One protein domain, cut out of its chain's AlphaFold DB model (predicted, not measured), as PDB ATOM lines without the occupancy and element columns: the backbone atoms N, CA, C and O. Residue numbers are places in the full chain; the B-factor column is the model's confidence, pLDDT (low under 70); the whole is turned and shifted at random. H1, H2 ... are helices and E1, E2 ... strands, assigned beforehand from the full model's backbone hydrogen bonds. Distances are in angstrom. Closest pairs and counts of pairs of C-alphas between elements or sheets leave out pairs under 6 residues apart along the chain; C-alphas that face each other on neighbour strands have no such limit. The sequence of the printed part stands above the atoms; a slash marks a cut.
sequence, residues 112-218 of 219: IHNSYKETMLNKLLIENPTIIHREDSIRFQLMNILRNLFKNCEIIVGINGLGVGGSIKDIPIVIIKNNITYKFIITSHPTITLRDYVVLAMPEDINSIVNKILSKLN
ATOM      1  N   ILE A 112     139.824 124.436 173.733       65.00
ATOM      2  CA  ILE A 112     138.413 124.801 173.919       65.00
ATOM      3  C   ILE A 112     137.922 124.339 175.293       65.00
ATOM      4  O   ILE A 112     137.270 125.101 176.004       65.00
ATOM      5  N   HIS A 113     138.252 123.104 175.680       62.16
ATOM      6  CA  HIS A 113     137.863 122.543 176.973       62.16
ATOM      7  C   HIS A 113     138.478 123.311 178.143       62.16
ATOM      8  O   HIS A 113     137.782 123.631 179.106       62.16
ATOM      9  N   ASN A 114     139.762 123.660 178.041       64.88
ATOM     10  CA  ASN A 114     140.449 124.439 179.069       64.88
ATOM     11  C   ASN A 114     139.856 125.850 179.184       64.88
ATOM     12  O   ASN A 114     139.506 126.274 180.281       64.88
ATOM     13  N   SER A 115     139.634 126.537 178.058       70.00
ATOM     14  CA  SER A 115     139.005 127.866 178.038       70.00
ATOM     15  C   SER A 115     137.593 127.864 178.636       70.00
ATOM     16  O   SER A 115     137.225 128.785 179.370       70.00
ATOM     17  N   TYR A 116     136.802 126.821 178.367       64.31
ATOM     18  CA  TYR A 116     135.470 126.673 178.950       64.31
ATOM     19  C   TYR A 116     135.528 126.520 180.473       64.31
ATOM     20  O   TYR A 116     134.806 127.224 181.182       64.31
ATOM     21  N   LYS A 117     136.410 125.647 180.979       66.56
ATOM     22  CA  LYS A 117     136.582 125.456 182.424       66.56
ATOM     23  C   LYS A 117     137.035 126.737 183.124       66.56
ATOM     24  O   LYS A 117     136.474 127.076 184.159       66.56
ATOM     25  N   GLU A 118     137.973 127.475 182.530       68.56
ATOM     26  CA  GLU A 118     138.413 128.783 183.039       68.56
ATOM     27  C   GLU A 118     137.260 129.789 183.097       68.56
ATOM     28  O   GLU A 118     137.033 130.445 184.108       68.56
ATOM     29  N   THR A 119     136.464 129.872 182.028       73.25
ATOM     30  CA  THR A 119     135.312 130.784 181.976       73.25
ATOM     31  C   THR A 119     134.265 130.434 183.034       73.25
ATOM     32  O   THR A 119     133.685 131.328 183.648       73.25
ATOM     33  N   MET A 120     134.011 129.142 183.251       68.44
ATOM     34  CA  MET A 120     133.050 128.672 184.247       68.44
ATOM     35  C   MET A 120     133.547 128.923 185.675       68.44
ATOM     36  O   MET A 120     132.768 129.407 186.493       68.44
ATOM     37  N   LEU A 121     134.832 128.674 185.957       66.94
ATOM     38  CA  LEU A 121     135.437 129.023 187.242       66.94
ATOM     39  C   LEU A 121     135.311 130.524 187.507       66.94
ATOM     40  O   LEU A 121     134.820 130.914 188.560       66.94
ATOM     41  N   ASN A 122     135.707 131.358 186.544       70.50
ATOM     42  CA  ASN A 122     135.677 132.809 186.704       70.50
ATOM     43  C   ASN A 122     134.264 133.314 187.020       70.50
ATOM     44  O   ASN A 122     134.102 134.154 187.898       70.50
ATOM     45  N   LYS A 123     133.232 132.761 186.370       69.56
ATOM     46  CA  LYS A 123     131.836 133.085 186.702       69.56
ATOM     47  C   LYS A 123     131.464 132.675 188.128       69.56
ATOM     48  O   LYS A 123     130.914 133.490 188.857       69.56
ATOM     49  N   LEU A 124     131.810 131.455 188.543       65.19
ATOM     50  CA  LEU A 124     131.511 130.962 189.892       65.19
ATOM     51  C   LEU A 124     132.216 131.775 190.990       65.19
ATOM     52  O   LEU A 124     131.621 132.011 192.039       65.19
ATOM     53  N   LEU A 125     133.451 132.224 190.743       65.12
ATOM     54  CA  LEU A 125     134.212 133.078 191.662       65.12
ATOM     55  C   LEU A 125     133.606 134.481 191.794       65.12
ATOM     56  O   LEU A 125     133.555 135.013 192.899       65.12
ATOM     57  N   ILE A 126     133.128 135.063 190.687       67.38
ATOM     58  CA  ILE A 126     132.439 136.366 190.690       67.38
ATOM     59  C   ILE A 126     131.121 136.276 191.465       67.38
ATOM     60  O   ILE A 126     130.807 137.164 192.253       67.38
ATOM     61  N   GLU A 127     130.349 135.212 191.243       67.88
ATOM     62  CA  GLU A 127     129.027 135.040 191.855       67.88
ATOM     63  C   GLU A 127     129.105 134.658 193.339       67.88
ATOM     64  O   GLU A 127     128.200 134.984 194.102       67.88
ATOM     65  N   ASN A 128     130.174 133.980 193.771       63.97
ATOM     66  CA  ASN A 128     130.334 133.530 195.152       63.97
ATOM     67  C   ASN A 128     131.811 133.605 195.596       63.97
ATOM     68  O   ASN A 128     132.534 132.608 195.514       63.97
ATOM     69  N   PRO A 129     132.270 134.744 196.145       60.19
ATOM     70  CA  PRO A 129     133.668 134.935 196.546       60.19
ATOM     71  C   PRO A 129     134.156 133.925 197.598       60.19
ATOM     72  O   PRO A 129     135.324 133.553 197.626       60.19
ATOM     73  N   THR A 130     133.256 133.404 198.435       58.62
ATOM     74  CA  THR A 130     133.573 132.386 199.452       58.62
ATOM     75  C   THR A 130     133.874 131.001 198.862       58.62
ATOM     76  O   THR A 130     134.411 130.141 199.562       58.62
ATOM     77  N   ILE A 131     133.603 130.770 197.566       56.28
ATOM     78  CA  ILE A 131     133.982 129.537 196.850       56.28
ATOM     79  C   ILE A 131     135.503 129.422 196.675       56.28
ATOM     80  O   ILE A 131     135.988 128.316 196.441       56.28
ATOM     81  N   ILE A 132     136.277 130.503 196.853       53.25
ATOM     82  CA  ILE A 132     137.754 130.464 196.834       53.25
ATOM     83  C   ILE A 132     138.299 129.390 197.793       53.25
ATOM     84  O   ILE A 132     139.274 128.722 197.462       53.25
ATOM     85  N   HIS A 133     137.614 129.146 198.914       55.03
ATOM     86  CA  HIS A 133     138.020 128.164 199.923       55.03
ATOM     87  C   HIS A 133     137.392 126.774 199.740       55.03
ATOM     88  O   HIS A 133     137.636 125.881 200.548       55.03
ATOM     89  N   ARG A 134     136.578 126.555 198.696       63.03
ATOM     90  CA  ARG A 134     136.088 125.210 198.367       63.03
ATOM     91  C   ARG A 134     137.186 124.428 197.660       63.03
ATOM     92  O   ARG A 134     137.790 124.903 196.701       63.03
ATOM     93  N   GLU A 135     137.385 123.193 198.091       66.38
ATOM     94  CA  GLU A 135     138.459 122.315 197.620       66.38
ATOM     95  C   GLU A 135     138.484 122.134 196.099       66.38
ATOM     96  O   GLU A 135     139.557 122.121 195.508       66.38
ATOM     97  N   ASP A 136     137.327 122.085 195.430       68.00
ATOM     98  CA  ASP A 136     137.259 122.016 193.964       68.00
ATOM     99  C   ASP A 136     137.800 123.269 193.262       68.00
ATOM    100  O   ASP A 136     138.416 123.165 192.197       68.00
ATOM    101  N   SER A 137     137.601 124.445 193.861       70.06
ATOM    102  CA  SER A 137     138.143 125.712 193.363       70.06
ATOM    103  C   SER A 137     139.659 125.737 193.524       70.06
ATOM    104  O   SER A 137     140.376 125.991 192.557       70.06
ATOM    105  N   ILE A 138     140.154 125.360 194.708       74.56
ATOM    106  CA  ILE A 138     141.588 125.260 195.008       74.56
ATOM    107  C   ILE A 138     142.258 124.251 194.068       74.56
ATOM    108  O   ILE A 138     143.266 124.560 193.433       74.56
ATOM    109  N   ARG A 139     141.657 123.068 193.904       77.31
ATOM    110  CA  ARG A 139     142.111 122.009 192.996       77.31
ATOM    111  C   ARG A 139     142.234 122.514 191.561       77.31
ATOM    112  O   ARG A 139     143.231 122.237 190.895       77.31
ATOM    113  N   PHE A 140     141.229 123.240 191.074       75.31
ATOM    114  CA  PHE A 140     141.224 123.759 189.710       75.31
ATOM    115  C   PHE A 140     142.245 124.890 189.511       75.31
ATOM    116  O   PHE A 140     143.025 124.836 188.561       75.31
ATOM    117  N   GLN A 141     142.309 125.854 190.433       77.44
ATOM    118  CA  GLN A 141     143.285 126.949 190.388       77.44
ATOM    119  C   GLN A 141     144.726 126.418 190.435       77.44
ATOM    120  O   GLN A 141     145.553 126.797 189.606       77.44
ATOM    121  N   LEU A 142     145.013 125.464 191.325       81.56
ATOM    122  CA  LEU A 142     146.314 124.796 191.389       81.56
ATOM    123  C   LEU A 142     146.636 124.039 190.106       81.56
ATOM    124  O   LEU A 142     147.754 124.144 189.609       81.56
ATOM    125  N   MET A 143     145.674 123.305 189.542       82.81
ATOM    126  CA  MET A 143     145.877 122.605 188.274       82.81
ATOM    127  C   MET A 143     146.321 123.576 187.171       82.81
ATOM    128  O   MET A 143     147.263 123.265 186.441       82.81
ATOM    129  N   ASN A 144     145.688 124.746 187.058       80.44
ATOM    130  CA  ASN A 144     146.016 125.716 186.011       80.44
ATOM    131  C   ASN A 144     147.365 126.396 186.266       80.44
ATOM    132  O   ASN A 144     148.193 126.466 185.356       80.44
ATOM    133  N   ILE A 145     147.622 126.838 187.502       84.00
ATOM    134  CA  ILE A 145     148.889 127.482 187.870       84.00
ATOM    135  C   ILE A 145     150.060 126.518 187.658       84.00
ATOM    136  O   ILE A 145     151.020 126.856 186.967       84.00
ATOM    137  N   LEU A 146     149.966 125.290 188.178       83.62
ATOM    138  CA  LEU A 146     151.039 124.302 188.073       83.62
ATOM    139  C   LEU A 146     151.290 123.896 186.613       83.62
ATOM    140  O   LEU A 146     152.447 123.812 186.210       83.62
ATOM    141  N   ARG A 147     150.244 123.709 185.791       82.06
ATOM    142  CA  ARG A 147     150.404 123.407 184.350       82.06
ATOM    143  C   ARG A 147     151.086 124.534 183.583       82.06
ATOM    144  O   ARG A 147     151.869 124.260 182.676       82.06
ATOM    145  N   ASN A 148     150.799 125.784 183.941       81.19
ATOM    146  CA  ASN A 148     151.434 126.939 183.316       81.19
ATOM    147  C   ASN A 148     152.908 127.071 183.720       81.19
ATOM    148  O   ASN A 148     153.739 127.384 182.865       81.19
ATOM    149  N   LEU A 149     153.229 126.806 184.991       81.38
ATOM    150  CA  LEU A 149     154.595 126.865 185.517       81.38
ATOM    151  C   LEU A 149     155.463 125.698 185.024       81.38
ATOM    152  O   LEU A 149     156.619 125.900 184.659       81.38
ATOM    153  N   PHE A 150     154.913 124.486 184.958       81.50
ATOM    154  CA  PHE A 150     155.661 123.267 184.653       81.50
ATOM    155  C   PHE A 150     155.224 122.633 183.326       81.50
ATOM    156  O   PHE A 150     154.758 121.497 183.283       81.50
ATOM    157  N   LYS A 151     155.418 123.355 182.214       76.94
ATOM    158  CA  LYS A 151     155.014 122.911 180.861       76.94
ATOM    159  C   LYS A 151     155.593 121.557 180.422       76.94
ATOM    160  O   LYS A 151     154.992 120.895 179.585       76.94
ATOM    161  N   ASN A 152     156.737 121.157 180.986       78.81
ATOM    162  CA  ASN A 152     157.455 119.920 180.646       78.81
ATOM    163  C   ASN A 152     157.274 118.805 181.691       78.81
ATOM    164  O   ASN A 152     157.992 117.808 181.646       78.81
ATOM    165  N   CYS A 153     156.368 118.981 182.653       80.94
ATOM    166  CA  CYS A 153     156.088 117.988 183.685       80.94
ATOM    167  C   CYS A 153     154.689 117.406 183.485       80.94
ATOM    168  O   CYS A 153     153.756 118.109 183.087       80.94
ATOM    169  N   GLU A 154     154.516 116.134 183.828       82.75
ATOM    170  CA  GLU A 154     153.181 115.565 183.968       82.75
ATOM    171  C   GLU A 154     152.649 115.907 185.363       82.75
ATOM    172  O   GLU A 154     153.303 115.650 186.374       82.75
ATOM    173  N   ILE A 155     151.481 116.551 185.411       84.75
ATOM    174  CA  ILE A 155     150.890 117.066 186.648       84.75
ATOM    175  C   ILE A 155     149.502 116.471 186.828       84.75
ATOM    176  O   ILE A 155     148.602 116.669 186.001       84.75
ATOM    177  N   ILE A 156     149.329 115.801 187.959       81.25
ATOM    178  CA  ILE A 156     148.075 115.217 188.406       81.25
ATOM    179  C   ILE A 156     147.694 115.921 189.705       81.25
ATOM    180  O   ILE A 156     148.276 115.670 190.752       81.25
ATOM    181  N   VAL A 157     146.707 116.810 189.642       82.56
ATOM    182  CA  VAL A 157     146.025 117.338 190.831       82.56
ATOM    183  C   VAL A 157     144.742 116.525 190.982       82.56
ATOM    184  O   VAL A 157     143.855 116.586 190.124       82.56
ATOM    185  N   GLY A 158     144.723 115.659 191.990       70.44
ATOM    186  CA  GLY A 158     143.878 114.474 192.024       70.44
ATOM    187  C   GLY A 158     142.425 114.695 192.435       70.44
ATOM    188  O   GLY A 158     141.983 115.799 192.738       70.44
ATOM    189  N   ILE A 159     141.702 113.575 192.392       58.34
ATOM    190  CA  ILE A 159     140.288 113.351 192.696       58.34
ATOM    191  C   ILE A 159     140.308 112.157 193.660       58.34
ATOM    192  O   ILE A 159     140.705 111.070 193.241       58.34
ATOM    193  N   ASN A 160     139.959 112.328 194.936       56.28
ATOM    194  CA  ASN A 160     139.888 111.182 195.845       56.28
ATOM    195  C   ASN A 160     138.651 110.345 195.496       56.28
ATOM    196  O   ASN A 160     137.517 110.755 195.738       56.28
ATOM    197  N   GLY A 161     138.873 109.173 194.902       42.78
ATOM    198  CA  GLY A 161     137.883 108.106 194.844       42.78
ATOM    199  C   GLY A 161     137.982 107.236 196.098       42.78
ATOM    200  O   GLY A 161     139.074 106.789 196.431       42.78
ATOM    201  N   LEU A 162     136.821 106.959 196.707       38.03
ATOM    202  CA  LEU A 162     136.525 105.947 197.740       38.03
ATOM    203  C   LEU A 162     136.719 106.338 199.217       38.03
ATOM    204  O   LEU A 162     137.781 106.201 199.811       38.03
ATOM    205  N   GLY A 163     135.582 106.683 199.824       33.91
ATOM    206  CA  GLY A 163     135.289 106.613 201.253       33.91
ATOM    207  C   GLY A 163     133.814 106.965 201.453       33.91
ATOM    208  O   GLY A 163     133.394 108.068 201.111       33.91
ATOM    209  N   VAL A 164     133.006 106.010 201.912       34.47
ATOM    210  CA  VAL A 164     131.561 106.144 202.166       34.47
ATOM    211  C   VAL A 164     131.343 107.303 203.152       34.47
ATOM    212  O   VAL A 164     131.560 107.134 204.345       34.47
ATOM    213  N   GLY A 165     131.015 108.508 202.667       37.38
ATOM    214  CA  GLY A 165     130.925 109.688 203.546       37.38
ATOM    215  C   GLY A 165     130.976 111.087 202.917       37.38
ATOM    216  O   GLY A 165     130.938 112.068 203.652       37.38
ATOM    217  N   GLY A 166     131.035 111.229 201.590       40.41
ATOM    218  CA  GLY A 166     130.514 112.430 200.914       40.41
ATOM    219  C   GLY A 166     131.249 113.768 201.099       40.41
ATOM    220  O   GLY A 166     130.673 114.798 200.766       40.41
ATOM    221  N   SER A 167     132.502 113.806 201.553       46.25
ATOM    222  CA  SER A 167     133.327 115.020 201.442       46.25
ATOM    223  C   SER A 167     134.754 114.661 201.043       46.25
ATOM    224  O   SER A 167     135.405 113.840 201.689       46.25
ATOM    225  N   ILE A 168     135.224 115.257 199.945       52.31
ATOM    226  CA  ILE A 168     136.660 115.397 199.698       52.31
ATOM    227  C   ILE A 168     137.181 116.232 200.889       52.31
ATOM    228  O   ILE A 168     136.443 117.058 201.422       52.31
ATOM    229  N   LYS A 169     138.359 115.898 201.423       60.97
ATOM    230  CA  LYS A 169     139.025 116.662 202.501       60.97
ATOM    231  C   LYS A 169     140.477 117.003 202.177       60.97
ATOM    232  O   LYS A 169     141.070 117.876 202.810       60.97
ATOM    233  N   ASP A 170     141.031 116.316 201.176       74.50
ATOM    234  CA  ASP A 170     142.437 116.360 200.816       74.50
ATOM    235  C   ASP A 170     142.598 116.449 199.295       74.50
ATOM    236  O   ASP A 170     141.908 115.756 198.541       74.50
ATOM    237  N   ILE A 171     143.543 117.273 198.841       80.38
ATOM    238  CA  ILE A 171     143.900 117.426 197.427       80.38
ATOM    239  C   ILE A 171     145.294 116.825 197.216       80.38
ATOM    240  O   ILE A 171     146.293 117.477 197.539       80.38
ATOM    241  N   PRO A 172     145.404 115.600 196.673       84.06
ATOM    242  CA  PRO A 172     146.697 115.049 196.301       84.06
ATOM    243  C   PRO A 172     147.225 115.743 195.041       84.06
ATOM    244  O   PRO A 172     146.484 116.002 194.092       84.06
ATOM    245  N   ILE A 173     148.522 116.024 195.012       86.06
ATOM    246  CA  ILE A 173     149.234 116.581 193.862       86.06
ATOM    247  C   ILE A 173     150.424 115.680 193.574       86.06
ATOM    248  O   ILE A 173     151.283 115.475 194.426       86.06
ATOM    249  N   VAL A 174     150.496 115.171 192.354       86.12
ATOM    250  CA  VAL A 174     151.625 114.392 191.858       86.12
ATOM    251  C   VAL A 174     152.236 115.136 190.682       86.12
ATOM    252  O   VAL A 174     151.541 115.500 189.733       86.12
ATOM    253  N   ILE A 175     153.540 115.374 190.762       86.25
ATOM    254  CA  ILE A 175     154.332 116.012 189.713       86.25
ATOM    255  C   ILE A 175     155.397 115.010 189.285       86.25
ATOM    256  O   ILE A 175     156.184 114.546 190.109       86.25
ATOM    257  N   ILE A 176     155.423 114.672 188.001       85.81
ATOM    258  CA  ILE A 176     156.397 113.751 187.417       85.81
ATOM    259  C   ILE A 176     157.312 114.557 186.496       85.81
ATOM    260  O   ILE A 176     156.857 115.190 185.540       85.81
ATOM    261  N   LYS A 177     158.612 114.541 186.799       83.19
ATOM    262  CA  LYS A 177     159.662 115.231 186.037       83.19
ATOM    263  C   LYS A 177     160.859 114.298 185.895       83.19
ATOM    264  O   LYS A 177     161.409 113.867 186.902       83.19
ATOM    265  N   ASN A 178     161.285 114.005 184.665       81.69
ATOM    266  CA  ASN A 178     162.454 113.156 184.375       81.69
ATOM    267  C   ASN A 178     162.420 111.792 185.105       81.69
ATOM    268  O   ASN A 178     163.408 111.399 185.718       81.69
ATOM    269  N   ASN A 179     161.274 111.099 185.092       80.44
ATOM    270  CA  ASN A 179     161.013 109.855 185.843       80.44
ATOM    271  C   ASN A 179     161.115 109.960 187.379       80.44
ATOM    272  O   ASN A 179     160.980 108.950 188.065       80.44
ATOM    273  N   ILE A 180     161.291 111.160 187.936       84.00
ATOM    274  CA  ILE A 180     161.217 111.409 189.377       84.00
ATOM    275  C   ILE A 180     159.797 111.859 189.712       84.00
ATOM    276  O   ILE A 180     159.252 112.771 189.084       84.00
ATOM    277  N   THR A 181     159.191 111.208 190.703       85.25
ATOM    278  CA  THR A 181     157.841 111.517 191.177       85.25
ATOM    279  C   THR A 181     157.901 112.307 192.477       85.25
ATOM    280  O   THR A 181     158.442 111.837 193.474       85.25
ATOM    281  N   TYR A 182     157.273 113.479 192.481       87.31
ATOM    282  CA  TYR A 182     157.083 114.318 193.657       87.31
ATOM    283  C   TYR A 182     155.612 114.267 194.058       87.31
ATOM    284  O   TYR A 182     154.735 114.545 193.238       87.31
ATOM    285  N   LYS A 183     155.338 113.889 195.305       85.50
ATOM    286  CA  LYS A 183     153.979 113.724 195.826       85.50
ATOM    287  C   LYS A 183     153.738 114.723 196.953       85.50
ATOM    288  O   LYS A 183     154.491 114.773 197.924       85.50
ATOM    289  N   PHE A 184     152.675 115.503 196.829       86.44
ATOM    290  CA  PHE A 184     152.216 116.474 197.815       86.44
ATOM    291  C   PHE A 184     150.759 116.192 198.159       86.44
ATOM    292  O   PHE A 184     150.012 115.661 197.337       86.44
ATOM    293  N   ILE A 185     150.344 116.540 199.367       84.00
ATOM    294  CA  ILE A 185     148.941 116.482 199.763       84.00
ATOM    295  C   ILE A 185     148.575 117.778 200.464       84.00
ATOM    296  O   ILE A 185     149.287 118.215 201.364       84.00
ATOM    297  N   ILE A 186     147.491 118.408 200.027       81.94
ATOM    298  CA  ILE A 186     146.943 119.584 200.693       81.94
ATOM    299  C   ILE A 186     145.784 119.120 201.559       81.94
ATOM    300  O   ILE A 186     144.841 118.539 201.031       81.94
ATOM    301  N   THR A 187     145.856 119.374 202.859       76.06
ATOM    302  CA  THR A 187     144.872 118.890 203.831       76.06
ATOM    303  C   THR A 187     144.485 119.978 204.826       76.06
ATOM    304  O   THR A 187     145.286 120.847 205.176       76.06
ATOM    305  N   SER A 188     143.248 119.917 205.312       73.19
ATOM    306  CA  SER A 188     142.780 120.702 206.462       73.19
ATOM    307  C   SER A 188     143.363 120.213 207.799       73.19
ATOM    308  O   SER A 188     143.304 120.942 208.786       73.19
ATOM    309  N   HIS A 189     143.961 119.015 207.840       70.31
ATOM    310  CA  HIS A 189     144.486 118.377 209.052       70.31
ATOM    311  C   HIS A 189     145.983 118.042 208.888       70.31
ATOM    312  O   HIS A 189     146.355 116.880 208.710       70.31
ATOM    313  N   PRO A 190     146.882 119.045 208.938       62.78
ATOM    314  CA  PRO A 190     148.295 118.889 208.568       62.78
ATOM    315  C   PRO A 190     149.129 118.052 209.551       62.78
ATOM    316  O   PRO A 190     150.305 117.806 209.295       62.78
ATOM    317  N   THR A 191     148.552 117.619 210.672       61.75
ATOM    318  CA  THR A 191     149.215 116.768 211.673       61.75
ATOM    319  C   THR A 191     149.338 115.307 211.237       61.75
ATOM    320  O   THR A 191     150.059 114.540 211.872       61.75
ATOM    321  N   ILE A 192     148.665 114.908 210.153       62.16
ATOM    322  CA  ILE A 192     148.730 113.550 209.611       62.16
ATOM    323  C   ILE A 192     150.020 113.390 208.803       62.16
ATOM    324  O   ILE A 192     150.185 113.999 207.750       62.16
ATOM    325  N   THR A 193     150.924 112.521 209.252       58.66
ATOM    326  CA  THR A 193     152.077 112.094 208.452       58.66
ATOM    327  C   THR A 193     151.657 111.001 207.473       58.66
ATOM    328  O   THR A 193     151.412 109.863 207.874       58.66
ATOM    329  N   LEU A 194     151.601 111.326 206.183       64.75
ATOM    330  CA  LEU A 194     151.437 110.340 205.114       64.75
ATOM    331  C   LEU A 194     152.806 109.928 204.573       64.75
ATOM    332  O   LEU A 194     153.614 110.774 204.187       64.75
ATOM    333  N   ARG A 195     153.063 108.616 204.535       63.44
ATOM    334  CA  ARG A 195     154.282 108.060 203.933       63.44
ATOM    335  C   ARG A 195     154.365 108.506 202.472       63.44
ATOM    336  O   ARG A 195     153.375 108.440 201.751       63.44
ATOM    337  N   ASP A 196     155.541 108.966 202.062       72.31
ATOM    338  CA  ASP A 196     155.871 109.401 200.697       72.31
ATOM    339  C   ASP A 196     155.200 110.695 200.204       72.31
ATOM    340  O   ASP A 196     155.382 111.040 199.038       72.31
ATOM    341  N   TYR A 197     154.466 111.427 201.051       77.25
ATOM    342  CA  TYR A 197     153.852 112.713 200.699       77.25
ATOM    343  C   TYR A 197     154.451 113.877 201.490       77.25
ATOM    344  O   TYR A 197     154.629 113.810 202.704       77.25
ATOM    345  N   VAL A 198     154.675 114.999 200.807       82.38
ATOM    346  CA  VAL A 198     154.881 116.291 201.466       82.38
ATOM    347  C   VAL A 198     153.515 116.863 201.842       82.38
ATOM    348  O   VAL A 198     152.710 117.202 200.972       82.38
ATOM    349  N   VAL A 199     153.255 116.966 203.142       79.06
ATOM    350  CA  VAL A 199     151.986 117.470 203.677       79.06
ATOM    351  C   VAL A 199     152.000 118.996 203.696       79.06
ATOM    352  O   VAL A 199     152.900 119.623 204.257       79.06
ATOM    353  N   LEU A 200     150.998 119.598 203.063       80.69
ATOM    354  CA  LEU A 200     150.768 121.033 203.001       80.69
ATOM    355  C   LEU A 200     149.429 121.334 203.681       80.69
ATOM    356  O   LEU A 200     148.410 120.723 203.371       80.69
ATOM    357  N   ALA A 201     149.415 122.285 204.610       78.00
ATOM    358  CA  ALA A 201     148.160 122.774 205.170       78.00
ATOM    359  C   ALA A 201     147.367 123.535 204.094       78.00
ATOM    360  O   ALA A 201     147.964 124.306 203.334       78.00
ATOM    361  N   MET A 202     146.046 123.343 204.057       71.12
ATOM    362  CA  MET A 202     145.121 124.212 203.319       71.12
ATOM    363  C   MET A 202     145.365 125.671 203.733       71.12
ATOM    364  O   MET A 202     145.246 125.977 204.920       71.12
ATOM    365  N   PRO A 203     145.753 126.564 202.811       65.12
ATOM    366  CA  PRO A 203     146.028 127.953 203.139       65.12
ATOM    367  C   PRO A 203     144.797 128.836 202.910       65.12
ATOM    368  O   PRO A 203     143.838 128.454 202.241       65.12
ATOM    369  N   GLU A 204     144.902 130.079 203.371       59.22
ATOM    370  CA  GLU A 204     144.029 131.174 202.939       59.22
ATOM    371  C   GLU A 204     144.372 131.665 201.513       59.22
ATOM    372  O   GLU A 204     143.494 132.169 200.820       59.22
ATOM    373  N   ASP A 205     145.619 131.460 201.044       75.00
ATOM    374  CA  ASP A 205     146.135 131.899 199.732       75.00
ATOM    375  C   ASP A 205     146.839 130.773 198.943       75.00
ATOM    376  O   ASP A 205     147.773 130.121 199.423       75.00
ATOM    377  N   ILE A 206     146.436 130.588 197.684       77.56
ATOM    378  CA  ILE A 206     146.960 129.574 196.757       77.56
ATOM    379  C   ILE A 206     148.426 129.816 196.390       77.56
ATOM    380  O   ILE A 206     149.176 128.847 196.224       77.56
ATOM    381  N   ASN A 207     148.879 131.070 196.314       79.88
ATOM    382  CA  ASN A 207     150.278 131.363 195.983       79.88
ATOM    383  C   ASN A 207     151.237 130.801 197.044       79.88
ATOM    384  O   ASN A 207     152.331 130.336 196.716       79.88
ATOM    385  N   SER A 208     150.800 130.748 198.306       82.38
ATOM    386  CA  SER A 208     151.556 130.130 199.398       82.38
ATOM    387  C   SER A 208     151.800 128.632 199.167       82.38
ATOM    388  O   SER A 208     152.921 128.155 199.363       82.38
ATOM    389  N   ILE A 209     150.797 127.881 198.685       83.06
ATOM    390  CA  ILE A 209     150.980 126.467 198.297       83.06
ATOM    391  C   ILE A 209     152.000 126.354 197.168       83.06
ATOM    392  O   ILE A 209     152.913 125.532 197.246       83.06
ATOM    393  N   VAL A 210     151.842 127.161 196.119       84.06
ATOM    394  CA  VAL A 210     152.684 127.083 194.919       84.06
ATOM    395  C   VAL A 210     154.149 127.332 195.276       84.06
ATOM    396  O   VAL A 210     155.012 126.551 194.879       84.06
ATOM    397  N   ASN A 211     154.428 128.336 196.108       83.56
ATOM    398  CA  ASN A 211     155.778 128.628 196.592       83.56
ATOM    399  C   ASN A 211     156.370 127.475 197.418       83.56
ATOM    400  O   ASN A 211     157.539 127.125 197.249       83.56
ATOM    401  N   LYS A 212     155.565 126.825 198.269       84.75
ATOM    402  CA  LYS A 212     156.009 125.638 199.019       84.75
ATOM    403  C   LYS A 212     156.327 124.469 198.089       84.75
ATOM    404  O   LYS A 212     157.357 123.823 198.274       84.75
ATOM    405  N   ILE A 213     155.497 124.226 197.075       84.69
ATOM    406  CA  ILE A 213     155.750 123.199 196.052       84.69
ATOM    407  C   ILE A 213     157.057 123.502 195.306       84.69
ATOM    408  O   ILE A 213     157.906 122.618 195.199       84.69
ATOM    409  N   LEU A 214     157.260 124.748 194.862       84.19
ATOM    410  CA  LEU A 214     158.483 125.189 194.181       84.19
ATOM    411  C   LEU A 214     159.732 124.935 195.032       84.19
ATOM    412  O   LEU A 214     160.659 124.272 194.571       84.19
ATOM    413  N   SER A 215     159.707 125.348 196.302       82.56
ATOM    414  CA  SER A 215     160.836 125.168 197.227       82.56
ATOM    415  C   SER A 215     161.245 123.704 197.433       82.56
ATOM    416  O   SER A 215     162.392 123.417 197.757       82.56
ATOM    417  N   LYS A 216     160.310 122.763 197.255       78.75
ATOM    418  CA  LYS A 216     160.536 121.321 197.435       78.75
ATOM    419  C   LYS A 216     160.907 120.600 196.144       78.75
ATOM    420  O   LYS A 216     161.437 119.496 196.208       78.75
ATOM    421  N   LEU A 217     160.640 121.209 194.993       74.25
ATOM    422  CA  LEU A 217     161.025 120.685 193.684       74.25
ATOM    423  C   LEU A 217     162.487 120.999 193.319       74.25
ATOM    424  O   LEU A 217     162.933 120.528 192.273       74.25
ATOM    425  N   ASN A 218     163.218 121.763 194.151       60.78
ATOM    426  CA  ASN A 218     164.547 122.310 193.835       60.78
ATOM    427  C   ASN A 218     164.577 122.924 192.421       60.78
ATOM    428  O   ASN A 218     165.439 122.599 191.600       60.78
TER     429      ASN A 218
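AT A GLANCE: This is residues 112 to 218 of the 219 residues of the protein "Site specific tyrosine recombinase XerC" of Clostridium botulinum C/D str. DC5 (UniProt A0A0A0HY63). What does the model look like? A four-stranded sheet has H3 and H4 packed over one face and no named helix over the other, while H1 and the short H2 make a corner off the sheet, near the beginning of H3. In the loop between E1 and E2, residues 161 to 166 stick out. What is it made of? The printed part has 107 residues, with four named helices and four named strands in the order H1 H2 H3 E1 E2 E3 E4 H4, a mixed class. The sheet, in the order E1, E2, E3, E4, is mixed. How large is it? It is compact, with a radius of gyration of the C-alphas of 14.2 A and spans of 38 by 34 by 26 A.

HOW THE PARTS SIT: How do the first helices meet? H1, residues 112 to 127, and H2, residues 129 to 133, only just touch, and only at the corner, with 3 pairs of C-alphas within 8 A, made by residues 124 to 125 of H1; the closest are those of Leu 125 and Ile 131, 6.3 A. H3, residues 135 to 149, is close to H1 but not clearly touching, with C-alphas 121 and 137 closest at 7.5 A, a steep tilt of 48 degrees, opposite ways. How do the strands pair? E1, residues 154 to 157, E2, residues 170 to 177, and E3, residues 180 to 187, form a meander of two hairpins, each strand the antiparallel neighbour of the one before; N 156 and O 174, 2.9 A, and N 173 and O 184, 2.8 A, are within hydrogen-bond range. E4, residues 198 to 201, is the parallel neighbour of E3, with N 200 and O 185 within range at 2.8 A. Which helices are on the sheet? H3 and H4, residues 206 to 216, are on the same face, two layers with helices on one face of a sheet. H3, height over the sheet 8.8 A, lies over E1 and E2 and runs along the strands, its closest C-alphas to E1 being Met 143 and Val 157, 5.9 A; H4, height 9.4 A, lies over E3 and, only just, E4, on which 3 of its C-alphas fall. H3 and H4 touch at a steep tilt of 52 degrees, the same way, closest at C-alphas 138 and 206, 7.1 A. Do the helix backbones close? Every O i to N i+4 pair is within hydrogen-bond range in H1, H3 and H4; in H2 it is 0 of 1, beside 2 of 2 O i to N i+3 pairs.

IN THESE COORDINATES: Where does the first element begin? C-alpha 112 of H1 is at (138.413, 124.801, 173.919), and H1 measures 22.7 A from first to last C-alpha. How long are the others? H3 measures 20.7 A, E2 22.7 A, E3 23.1 A and H4 15.9 A; H2, E1 and E4 are shorter. Where does the last element end? C-alpha 216 of H4 is at (160.536, 121.321, 197.435).

THE WHOLE: How far does it reach? The two C-alphas farthest apart, those of Glu 127 and Asn 179, are 41.2 A apart, and the printed part has no cut. Which link is long? The link from E1 to E2, 12 residues, is long. Where is confidence low? The mean pLDDT of the printed part is 71.7, and 42 residues are under 70, among them residues 123 to 136 and 159 to 169.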